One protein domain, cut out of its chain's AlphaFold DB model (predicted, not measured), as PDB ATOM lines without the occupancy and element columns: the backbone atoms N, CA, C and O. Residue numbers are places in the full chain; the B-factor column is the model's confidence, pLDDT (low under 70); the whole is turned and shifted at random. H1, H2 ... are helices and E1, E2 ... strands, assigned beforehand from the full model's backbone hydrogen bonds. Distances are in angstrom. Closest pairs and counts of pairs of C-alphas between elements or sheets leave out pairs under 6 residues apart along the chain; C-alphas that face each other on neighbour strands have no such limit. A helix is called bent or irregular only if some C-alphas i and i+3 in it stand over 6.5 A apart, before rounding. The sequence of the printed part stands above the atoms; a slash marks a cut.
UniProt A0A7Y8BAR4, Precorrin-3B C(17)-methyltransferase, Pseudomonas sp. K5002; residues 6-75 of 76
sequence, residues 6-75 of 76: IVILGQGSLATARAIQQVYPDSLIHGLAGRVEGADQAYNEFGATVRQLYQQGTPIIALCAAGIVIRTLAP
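Overview. This is residues 6 to 75 of the 76 residues of the protein "Precorrin-3B C(17)-methyltransferase" of Pseudomonas sp. K5002 (UniProt A0A7Y8BAR4). What does the model look like? A small, strongly twisted sheet of four parallel strands, E3 E2 E1 E4 in order across it, has H1 running along one face and H2 on the opposite face. H3 packs on H2 and ends the row of named elements. What is it made of, and how large is it? The printed part has 70 residues with three named helices and four named strands, in the order E1 H1 E2 E3 H2 E4 H3, and is of the mixed class. It is compact and rounded, with a radius of gyration of the C-alphas of 11.3 A and spans of 31 by 24 by 18 A.

Arrangement. How do the strands pair? E1, residues 6 to 8, is the parallel neighbour of E2, residues 28 to 32, at 17 degrees, with N 6 and O 28 2.9 A apart. E3, residues 41 to 43, is parallel to E2 at 33 degrees, with N 31 and O 41 2.8 A apart, and E4, residues 60 to 63, is parallel to E1 at 32 degrees, with N 7 and O 61 2.8 A apart. These N and O pairs are within hydrogen-bond range, and the sheet is only just strongly twisted, its C-alphas lying up to 4.2 A off the best plane. Where does H1 stand? H1, residues 11 to 23, is on the sheet at a height of 8.3 A, over E1 and along the strands, at 3 degrees to E1 on the local plane; the closest C-alphas of H1 and E1, those of Ala 17 and Ile 6, are 6.5 A apart. E1, H1 and E2 form a strand-helix-strand unit, two parallel neighbour strands with a helix between them in the chain, with a right-handed crossover. Where do the later helices stand? H2, residues 46 to 55, is on the opposite face from H1 at a height of 6.8 A, only just over none of the strands, with 2 of its C-alphas falling on E2; E3, H2 and E4 form a split unit, with E2 and E1 between its strands, and its crossover is right-handed. H3, residues 66 to 73, is only just not on the sheet, with 4 pairs of C-alphas within 10 A, and touches H2 at a steep tilt of 62 degrees, the same way, where the closest C-alphas, those of Gly 47 and Thr 72, are 5.4 A apart. How do the helix backbones look? In H2 and H3 every O i to N i+4 pair is within hydrogen-bond range; in H1 6 of 9 are. H1 is irregular, with C-alphas 12 and 15 7.1 A apart.

Along the chain. Where does the first element begin? E1 begins at C-alpha 6, at (179.043, 157.397, 192.207). How long are the longer elements? From first to last C-alpha H1 measures 19.9 A, H2 14.2 A, E2 13.1 A and H3 10.9 A. Where does the last one end? H3 ends at C-alpha 73, at (182.441, 169.844, 182.983).

Size, cuts and confidence. How far does it reach? The two C-alphas farthest apart, those of Gln 22 and Pro 75, are 32.4 A apart. Are there cuts, long links or weak places? The printed part has no cut, and its links are tight but for the short one from E2 to E3. The mean pLDDT of the printed part is 97.7, and no printed residue is under 70.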
ATOM      1  N   ILE A   6     179.070 156.631 190.956       98.69
ATOM      2  CA  ILE A   6     179.043 157.397 192.207       98.69
ATOM      3  C   ILE A   6     180.458 157.899 192.483       98.69
ATOM      4  O   ILE A   6     181.339 157.115 192.817       98.69
ATOM      5  N   VAL A   7     180.702 159.200 192.343       98.69
ATOM      6  CA  VAL A   7     182.048 159.783 192.455       98.69
ATOM      7  C   VAL A   7     182.202 160.516 193.781       98.69
ATOM      8  O   VAL A   7     181.459 161.456 194.073       98.69
ATOM      9  N   ILE A   8     183.201 160.118 194.570       98.56
ATOM     10  CA  ILE A   8     183.490 160.686 195.887       98.56
ATOM     11  C   ILE A   8     184.949 161.138 196.030       98.56
ATOM     12  O   ILE A   8     185.864 160.523 195.483       98.56
ATOM     13  N   LEU A   9     185.177 162.232 196.768       97.06
ATOM     14  CA  LEU A   9     186.501 162.863 196.942       97.06
ATOM     15  C   LEU A   9     187.195 162.533 198.275       97.06
ATOM     16  O   LEU A   9     188.398 162.763 198.408       97.06
ATOM     17  N   GLY A  10     186.456 162.043 199.272       96.69
ATOM     18  CA  GLY A  10     187.002 161.754 200.599       96.69
ATOM     19  C   GLY A  10     186.116 160.835 201.437       96.69
ATOM     20  O   GLY A  10     184.906 160.745 201.201       96.69
ATOM     21  N   GLN A  11     186.727 160.180 202.432       98.00
ATOM     22  CA  GLN A  11     186.100 159.120 203.239       98.00
ATOM     23  C   GLN A  11     184.724 159.463 203.805       98.00
ATOM     24  O   GLN A  11     183.843 158.611 203.824       98.00
ATOM     25  N   GLY A  12     184.512 160.710 204.242       97.75
ATOM     26  CA  GLY A  12     183.266 161.119 204.902       97.75
ATOM     27  C   GLY A  12     182.004 160.916 204.055       97.75
ATOM     28  O   GLY A  12     180.909 160.841 204.597       97.75
ATOM     29  N   SER A  13     182.150 160.782 202.734       97.75
ATOM     30  CA  SER A  13     181.039 160.540 201.805       97.75
ATOM     31  C   SER A  13     180.807 159.062 201.466       97.75
ATOM     32  O   SER A  13     179.810 158.745 200.820       97.75
ATOM     33  N   LEU A  14     181.670 158.144 201.920       98.50
ATOM     34  CA  LEU A  14     181.588 156.720 201.584       98.50
ATOM     35  C   LEU A  14     180.300 156.068 202.103       98.50
ATOM     36  O   LEU A  14     179.669 155.306 201.377       98.50
ATOM     37  N   ALA A  15     179.874 156.393 203.327       98.44
ATOM     38  CA  ALA A  15     178.639 155.849 203.893       98.44
ATOM     39  C   ALA A  15     177.409 156.247 203.056       98.44
ATOM     40  O   ALA A  15     176.579 155.405 202.719       98.44
ATOM     41  N   THR A  16     177.331 157.517 202.648       98.62
ATOM     42  CA  THR A  16     176.280 158.005 201.746       98.62
ATOM     43  C   THR A  16     176.380 157.356 200.366       98.62
ATOM     44  O   THR A  16     175.359 156.952 199.819       98.62
ATOM     45  N   ALA A  17     177.588 157.193 199.818       98.50
ATOM     46  CA  ALA A  17     177.799 156.509 198.543       98.50
ATOM     47  C   ALA A  17     177.295 155.059 198.585       98.50
ATOM     48  O   ALA A  17     176.578 154.636 197.684       98.50
ATOM     49  N   ARG A  18     177.592 154.322 199.663       98.38
ATOM     50  CA  ARG A  18     177.104 152.952 199.876       98.38
ATOM     51  C   ARG A  18     175.586 152.900 200.016       98.38
ATOM     52  O   ARG A  18     174.969 152.013 199.439       98.38
ATOM     53  N   ALA A  19     174.974 153.855 200.717       98.44
ATOM     54  CA  ALA A  19     173.515 153.945 200.810       98.44
ATOM     55  C   ALA A  19     172.864 154.184 199.435       98.44
ATOM     56  O   ALA A  19     171.879 153.532 199.101       98.44
ATOM     57  N   ILE A  20     173.440 155.065 198.610       98.25
ATOM     58  CA  ILE A  20     172.971 155.308 197.237       98.25
ATOM     59  C   ILE A  20     173.162 154.061 196.365       98.25
ATOM     60  O   ILE A  20     172.270 153.711 195.597       98.25
ATOM     61  N   GLN A  21     174.281 153.353 196.510       98.06
ATOM     62  CA  GLN A  21     174.542 152.111 195.782       98.06
ATOM     63  C   GLN A  21     173.518 151.010 196.098       98.06
ATOM     64  O   GLN A  21     173.203 150.221 195.221       98.06
ATOM     65  N   GLN A  22     172.921 150.977 197.296       97.31
ATOM     66  CA  GLN A  22     171.814 150.044 197.573       97.31
ATOM     67  C   GLN A  22     170.570 150.324 196.711       97.31
ATOM     68  O   GLN A  22     169.803 149.409 196.425       97.31
ATOM     69  N   VAL A  23     170.365 151.576 196.285       97.12
ATOM     70  CA  VAL A  23     169.274 151.968 195.374       97.12
ATOM     71  C   VAL A  23     169.638 151.667 193.917       97.12
ATOM     72  O   VAL A  23     168.772 151.316 193.119       97.12
ATOM     73  N   TYR A  24     170.924 151.774 193.577       96.50
ATOM     74  CA  TYR A  24     171.473 151.482 192.253       96.50
ATOM     75  C   TYR A  24     172.514 150.353 192.354       96.50
ATOM     76  O   TYR A  24     173.710 150.642 192.339       96.50
ATOM     77  N   PRO A  25     172.103 149.078 192.465       92.81
ATOM     78  CA  PRO A  25     173.015 147.975 192.795       92.81
ATOM     79  C   PRO A  25     174.146 147.771 191.776       92.81
ATOM     80  O   PRO A  25     175.231 147.342 192.152       92.81
ATOM     81  N   ASP A  26     173.924 148.148 190.515       96.12
ATOM     82  CA  ASP A  26     174.929 148.065 189.447       96.12
ATOM     83  C   ASP A  26     175.877 149.283 189.398       96.12
ATOM     84  O   ASP A  26     176.762 149.356 188.543       96.12
ATOM     85  N   SER A  27     175.678 150.278 190.271       97.81
ATOM     86  CA  SER A  27     176.555 151.450 190.357       97.81
ATOM     87  C   SER A  27     177.881 151.105 191.027       97.81
ATOM     88  O   SER A  27     177.937 150.304 191.959       97.81
ATOM     89  N   LEU A  28     178.951 151.759 190.579       98.19
ATOM     90  CA  LEU A  28     180.274 151.648 191.188       98.19
ATOM     91  C   LEU A  28     180.630 152.940 191.911       98.19
ATOM     92  O   LEU A  28     180.391 154.045 191.412       98.19
ATOM     93  N   ILE A  29     181.232 152.793 193.089       98.69
ATOM     94  CA  ILE A  29     181.781 153.906 193.855       98.69
ATOM     95  C   ILE A  29     183.216 154.154 193.395       98.69
ATOM     96  O   ILE A  29     184.114 153.347 193.637       98.69
ATOM     97  N   HIS A  30     183.430 155.308 192.774       98.69
ATOM     98  CA  HIS A  30     184.731 155.833 192.389       98.69
ATOM     99  C   HIS A  30     185.260 156.732 193.510       98.69
ATOM    100  O   HIS A  30     184.662 157.769 193.813       98.69
ATOM    101  N   GLY A  31     186.385 156.362 194.119       98.44
ATOM    102  CA  GLY A  31     187.023 157.097 195.214       98.44
ATOM    103  C   GLY A  31     188.404 157.641 194.854       98.44
ATOM    104  O   GLY A  31     189.181 156.977 194.172       98.44
ATOM    105  N   LEU A  32     188.727 158.848 195.327       98.38
ATOM    106  CA  LEU A  32     190.050 159.443 195.112       98.38
ATOM    107  C   LEU A  32     191.130 158.638 195.852       98.38
ATOM    108  O   LEU A  32     191.074 158.482 197.077       98.38
ATOM    109  N   ALA A  33     192.125 158.157 195.109       98.12
ATOM    110  CA  ALA A  33     193.238 157.370 195.614       98.12
ATOM    111  C   ALA A  33     193.963 158.104 196.754       98.12
ATOM    112  O   ALA A  33     194.201 159.311 196.697       98.12
ATOM    113  N   GLY A  34     194.267 157.373 197.829       96.94
ATOM    114  CA  GLY A  34     194.895 157.922 199.035       96.94
ATOM    115  C   GLY A  34     193.979 158.782 199.915       96.94
ATOM    116  O   GLY A  34     194.403 159.210 200.985       96.94
ATOM    117  N   ARG A  35     192.727 159.041 199.506       97.31
ATOM    118  CA  ARG A  35     191.717 159.734 200.330       97.31
ATOM    119  C   ARG A  35     190.470 158.909 200.604       97.31
ATOM    120  O   ARG A  35     189.688 159.293 201.473       97.31
ATOM    121  N   VAL A  36     190.254 157.846 199.836       98.12
ATOM    122  CA  VAL A  36     189.102 156.957 199.945       98.12
ATOM    123  C   VAL A  36     189.586 155.512 199.973       98.12
ATOM    124  O   VAL A  36     190.344 155.088 199.107       98.12
ATOM    125  N   GLU A  37     189.130 154.758 200.964       97.38
ATOM    126  CA  GLU A  37     189.436 153.348 201.189       97.38
ATOM    127  C   GLU A  37     188.120 152.585 201.094       97.38
ATOM    128  O   GLU A  37     187.081 153.080 201.527       97.38
ATOM    129  N   GLY A  38     188.135 151.400 200.485       95.81
ATOM    130  CA  GLY A  38     186.909 150.631 200.271       95.81
ATOM    131  C   GLY A  38     185.957 151.230 199.227       95.81
ATOM    132  O   GLY A  38     184.775 150.899 199.247       95.81
ATOM    133  N   ALA A  39     186.437 152.095 198.326       98.00
ATOM    134  CA  ALA A  39     185.750 152.369 197.061       98.00
ATOM    135  C   ALA A  39     185.865 151.154 196.125       98.00
ATOM    136  O   ALA A  39     186.841 150.410 196.204       98.00
ATOM    137  N   ASP A  40     184.897 150.971 195.228       98.12
ATOM    138  CA  ASP A  40     184.926 149.861 194.264       98.12
ATOM    139  C   ASP A  40     185.984 150.109 193.178       98.12
ATOM    140  O   ASP A  40     186.615 149.176 192.683       98.12
ATOM    141  N   GLN A  41     186.209 151.381 192.832       97.81
ATOM    142  CA  GLN A  41     187.271 151.818 191.935       97.81
ATOM    143  C   GLN A  41     188.015 153.019 192.515       97.81
ATOM    144  O   GLN A  41     187.407 153.994 192.958       97.81
ATOM    145  N   ALA A  42     189.344 152.979 192.472       98.25
ATOM    146  CA  ALA A  42     190.175 154.131 192.797       98.25
ATOM    147  C   ALA A  42     190.452 154.969 191.538       98.25
ATOM    148  O   ALA A  42     190.673 154.418 190.461       98.25
ATOM    149  N   TYR A  43     190.491 156.293 191.675       98.19
ATOM    150  CA  TYR A  43     190.955 157.204 190.626       98.19
ATOM    151  C   TYR A  43     191.981 158.199 191.164       98.19
ATOM    152  O   TYR A  43     191.989 158.510 192.350       98.19
ATOM    153  N   ASN A  44     192.831 158.736 190.286       98.00
ATOM    154  CA  ASN A  44     193.939 159.612 190.692       98.00
ATOM    155  C   ASN A  44     193.635 161.107 190.530       98.00
ATOM    156  O   ASN A  44     194.162 161.927 191.277       98.00
ATOM    157  N   GLU A  45     192.799 161.474 189.557       97.56
ATOM    158  CA  GLU A  45     192.488 162.871 189.243       97.56
ATOM    159  C   GLU A  45     190.983 163.017 189.002       97.56
ATOM    160  O   GLU A  45     190.398 162.318 188.169       97.56
ATOM    161  N   PHE A  46     190.342 163.895 189.773       97.69
ATOM    162  CA  PHE A  46     188.892 164.071 189.746       97.69
ATOM    163  C   PHE A  46     188.418 164.622 188.403       97.69
ATOM    164  O   PHE A  46     187.457 164.108 187.832       97.69
ATOM    165  N   GLY A  47     189.111 165.639 187.886       97.88
ATOM    166  CA  GLY A  47     188.757 166.310 186.647       97.88
ATOM    167  C   GLY A  47     188.726 165.347 185.464       97.88
ATOM    168  O   GLY A  47     187.720 165.246 184.767       97.88
ATOM    169  N   ALA A  48     189.811 164.604 185.259       98.06
ATOM    170  CA  ALA A  48     189.945 163.604 184.210       98.06
ATOM    171  C   ALA A  48     188.868 162.516 184.319       98.06
ATOM    172  O   ALA A  48     188.198 162.225 183.331       98.06
ATOM    173  N   THR A  49     188.647 161.979 185.524       98.25
ATOM    174  CA  THR A  49     187.661 160.911 185.765       98.25
ATOM    175  C   THR A  49     186.245 161.366 185.418       98.25
ATOM    176  O   THR A  49     185.541 160.702 184.663       98.25
ATOM    177  N   VAL A  50     185.831 162.531 185.924       98.31
ATOM    178  CA  VAL A  50     184.480 163.065 185.709       98.31
ATOM    179  C   VAL A  50     184.251 163.450 184.245       98.31
ATOM    180  O   VAL A  50     183.185 163.151 183.708       98.31
ATOM    181  N   ARG A  51     185.245 164.041 183.564       98.50
ATOM    182  CA  ARG A  51     185.149 164.333 182.121       98.50
ATOM    183  C   ARG A  51     185.018 163.062 181.290       98.50
ATOM    184  O   ARG A  51     184.159 163.013 180.416       98.50
ATOM    185  N   GLN A  52     185.815 162.036 181.588       98.12
ATOM    186  CA  GLN A  52     185.751 160.756 180.885       98.12
ATOM    187  C   GLN A  52     184.368 160.110 181.032       98.12
ATOM    188  O   GLN A  52     183.761 159.737 180.030       98.12
ATOM    189  N   LEU A  53     183.847 160.017 182.261       97.75
ATOM    190  CA  LEU A  53     182.515 159.461 182.529       97.75
ATOM    191  C   LEU A  53     181.421 160.228 181.771       97.75
ATOM    192  O   LEU A  53     180.552 159.613 181.151       97.75
ATOM    193  N   TYR A  54     181.501 161.561 181.775       97.75
ATOM    194  CA  TYR A  54     180.548 162.430 181.088       97.75
ATOM    195  C   TYR A  54     180.580 162.238 179.568       97.75
ATOM    196  O   TYR A  54     179.539 162.030 178.950       97.75
ATOM    197  N   GLN A  55     181.769 162.233 178.961       97.38
ATOM    198  CA  GLN A  55     181.947 162.019 177.520       97.38
ATOM    199  C   GLN A  55     181.503 160.620 177.069       97.38
ATOM    200  O   GLN A  55     181.065 160.451 175.934       97.38
ATOM    201  N   GLN A  56     181.573 159.625 177.956       96.62
ATOM    202  CA  GLN A  56     181.052 158.273 177.726       96.62
ATOM    203  C   GLN A  56     179.522 158.177 177.879       96.62
ATOM    204  O   GLN A  56     178.957 157.104 177.680       96.62
ATOM    205  N   GLY A  57     178.840 159.266 178.255       96.31
ATOM    206  CA  GLY A  57     177.399 159.269 178.513       96.31
ATOM    207  C   GLY A  57     176.999 158.501 179.777       96.31
ATOM    208  O   GLY A  57     175.845 158.092 179.907       96.31
ATOM    209  N   THR A  58     177.933 158.277 180.707       97.56
ATOM    210  CA  THR A  58     177.646 157.606 181.981       97.56
ATOM    211  C   THR A  58     176.957 158.593 182.927       97.56
ATOM    212  O   THR A  58     177.500 159.677 183.148       97.56
ATOM    213  N   PRO A  59     175.788 158.270 183.518       97.81
ATOM    214  CA  PRO A  59     175.170 159.131 184.526       97.81
ATOM    215  C   PRO A  59     176.088 159.297 185.746       97.81
ATOM    216  O   PRO A  59     176.706 158.331 186.186       97.81
ATOM    217  N   ILE A  60     176.175 160.500 186.318       98.25
ATOM    218  CA  ILE A  60     177.116 160.802 187.410       98.25
ATOM    219  C   ILE A  60     176.354 161.250 188.656       98.25
ATOM    220  O   ILE A  60     175.598 162.220 188.619       98.25
ATOM    221  N   ILE A  61     176.612 160.581 189.778       98.38
ATOM    222  CA  ILE A  61     176.212 161.012 191.118       98.38
ATOM    223  C   ILE A  61     177.480 161.451 191.854       98.38
ATOM    224  O   ILE A  61     178.249 160.623 192.335       98.38
ATOM    225  N   ALA A  62     177.733 162.757 191.931       98.25
ATOM    226  CA  ALA A  62     178.930 163.290 192.581       98.25
ATOM    227  C   ALA A  62     178.634 163.736 194.023       98.25
ATOM    228  O   ALA A  62     177.884 164.687 194.235       98.25
ATOM    229  N   LEU A  63     179.267 163.105 195.018       98.25
ATOM    230  CA  LEU A  63     179.179 163.535 196.420       98.25
ATOM    231  C   LEU A  63     180.338 164.480 196.744       98.25
ATOM    232  O   LEU A  63     181.393 164.084 197.243       98.25
ATOM    233  N   CYS A  64     180.151 165.748 196.390       96.38
ATOM    234  CA  CYS A  64     181.107 166.825 196.623       96.38
ATOM    235  C   CYS A  64     180.431 168.200 196.499       96.38
ATOM    236  O   CYS A  64     179.237 168.302 196.222       96.38
ATOM    237  N   ALA A  65     181.195 169.280 196.683       97.00
ATOM    238  CA  ALA A  65     180.704 170.625 196.409       97.00
ATOM    239  C   ALA A  65     180.424 170.809 194.907       97.00
ATOM    240  O   ALA A  65     181.330 170.654 194.092       97.00
ATOM    241  N   ALA A  66     179.214 171.232 194.533       97.31
ATOM    242  CA  ALA A  66     178.794 171.342 193.129       97.31
ATOM    243  C   ALA A  66     179.760 172.150 192.234       97.31
ATOM    244  O   ALA A  66     179.970 171.811 191.072       97.31
ATOM    245  N   GLY A  67     180.413 173.182 192.782       98.19
ATOM    246  CA  GLY A  67     181.336 174.035 192.031       98.19
ATOM    247  C   GLY A  67     182.513 173.297 191.380       98.19
ATOM    248  O   GLY A  67     182.970 173.722 190.321       98.19
ATOM    249  N   ILE A  68     183.014 172.195 191.960       97.12
ATOM    250  CA  ILE A  68     184.096 171.424 191.319       97.12
ATOM    251  C   ILE A  68     183.586 170.626 190.117       97.12
ATOM    252  O   ILE A  68     184.280 170.560 189.106       97.12
ATOM    253  N   VAL A  69     182.361 170.098 190.186       98.06
ATOM    254  CA  VAL A  69     181.711 169.406 189.064       98.06
ATOM    255  C   VAL A  69     181.472 170.391 187.923       98.06
ATOM    256  O   VAL A  69     181.916 170.147 186.805       98.06
ATOM    257  N   ILE A  70     180.873 171.549 188.229       98.19
ATOM    258  CA  ILE A  70     180.587 172.601 187.242       98.19
ATOM    259  C   ILE A  70     181.875 173.052 186.548       98.19
ATOM    260  O   ILE A  70     181.945 173.026 185.327       98.19
ATOM    261  N   ARG A  71     182.929 173.405 187.298       98.00
ATOM    262  CA  ARG A  71     184.211 173.834 186.705       98.00
ATOM    263  C   ARG A  71     184.894 172.742 185.881       98.00
ATOM    264  O   ARG A  71     185.625 173.059 184.950       98.00
ATOM    265  N   THR A  72     184.690 171.475 186.235       98.19
ATOM    266  CA  THR A  72     185.277 170.340 185.513       98.19
ATOM    267  C   THR A  72     184.602 170.114 184.165       98.19
ATOM    268  O   THR A  72     185.306 169.846 183.189       98.19
ATOM    269  N   LEU A  73     183.269 170.205 184.134       98.06
ATOM    270  CA  LEU A  73     182.441 169.844 182.983       98.06
ATOM    271  C   LEU A  73     182.091 171.019 182.068       98.06
ATOM    272  O   LEU A  73     181.938 170.800 180.877       98.06
ATOM    273  N   ALA A  74     181.986 172.246 182.584       98.00
ATOM    274  CA  ALA A  74     181.577 173.413 181.795       98.00
ATOM    275  C   ALA A  74     182.400 173.682 180.511       98.00
ATOM    276  O   ALA A  74     181.826 174.243 179.584       98.00
ATOM    277  N   PRO A  75     183.705 173.342 180.422       95.69
ATOM    278  CA  PRO A  75     184.473 173.527 179.185       95.69
ATOM    279  C   PRO A  75     184.270 172.459 178.093       95.69
ATOM    280  O   PRO A  75     184.902 172.585 177.046       95.69
TER     281      PRO A  75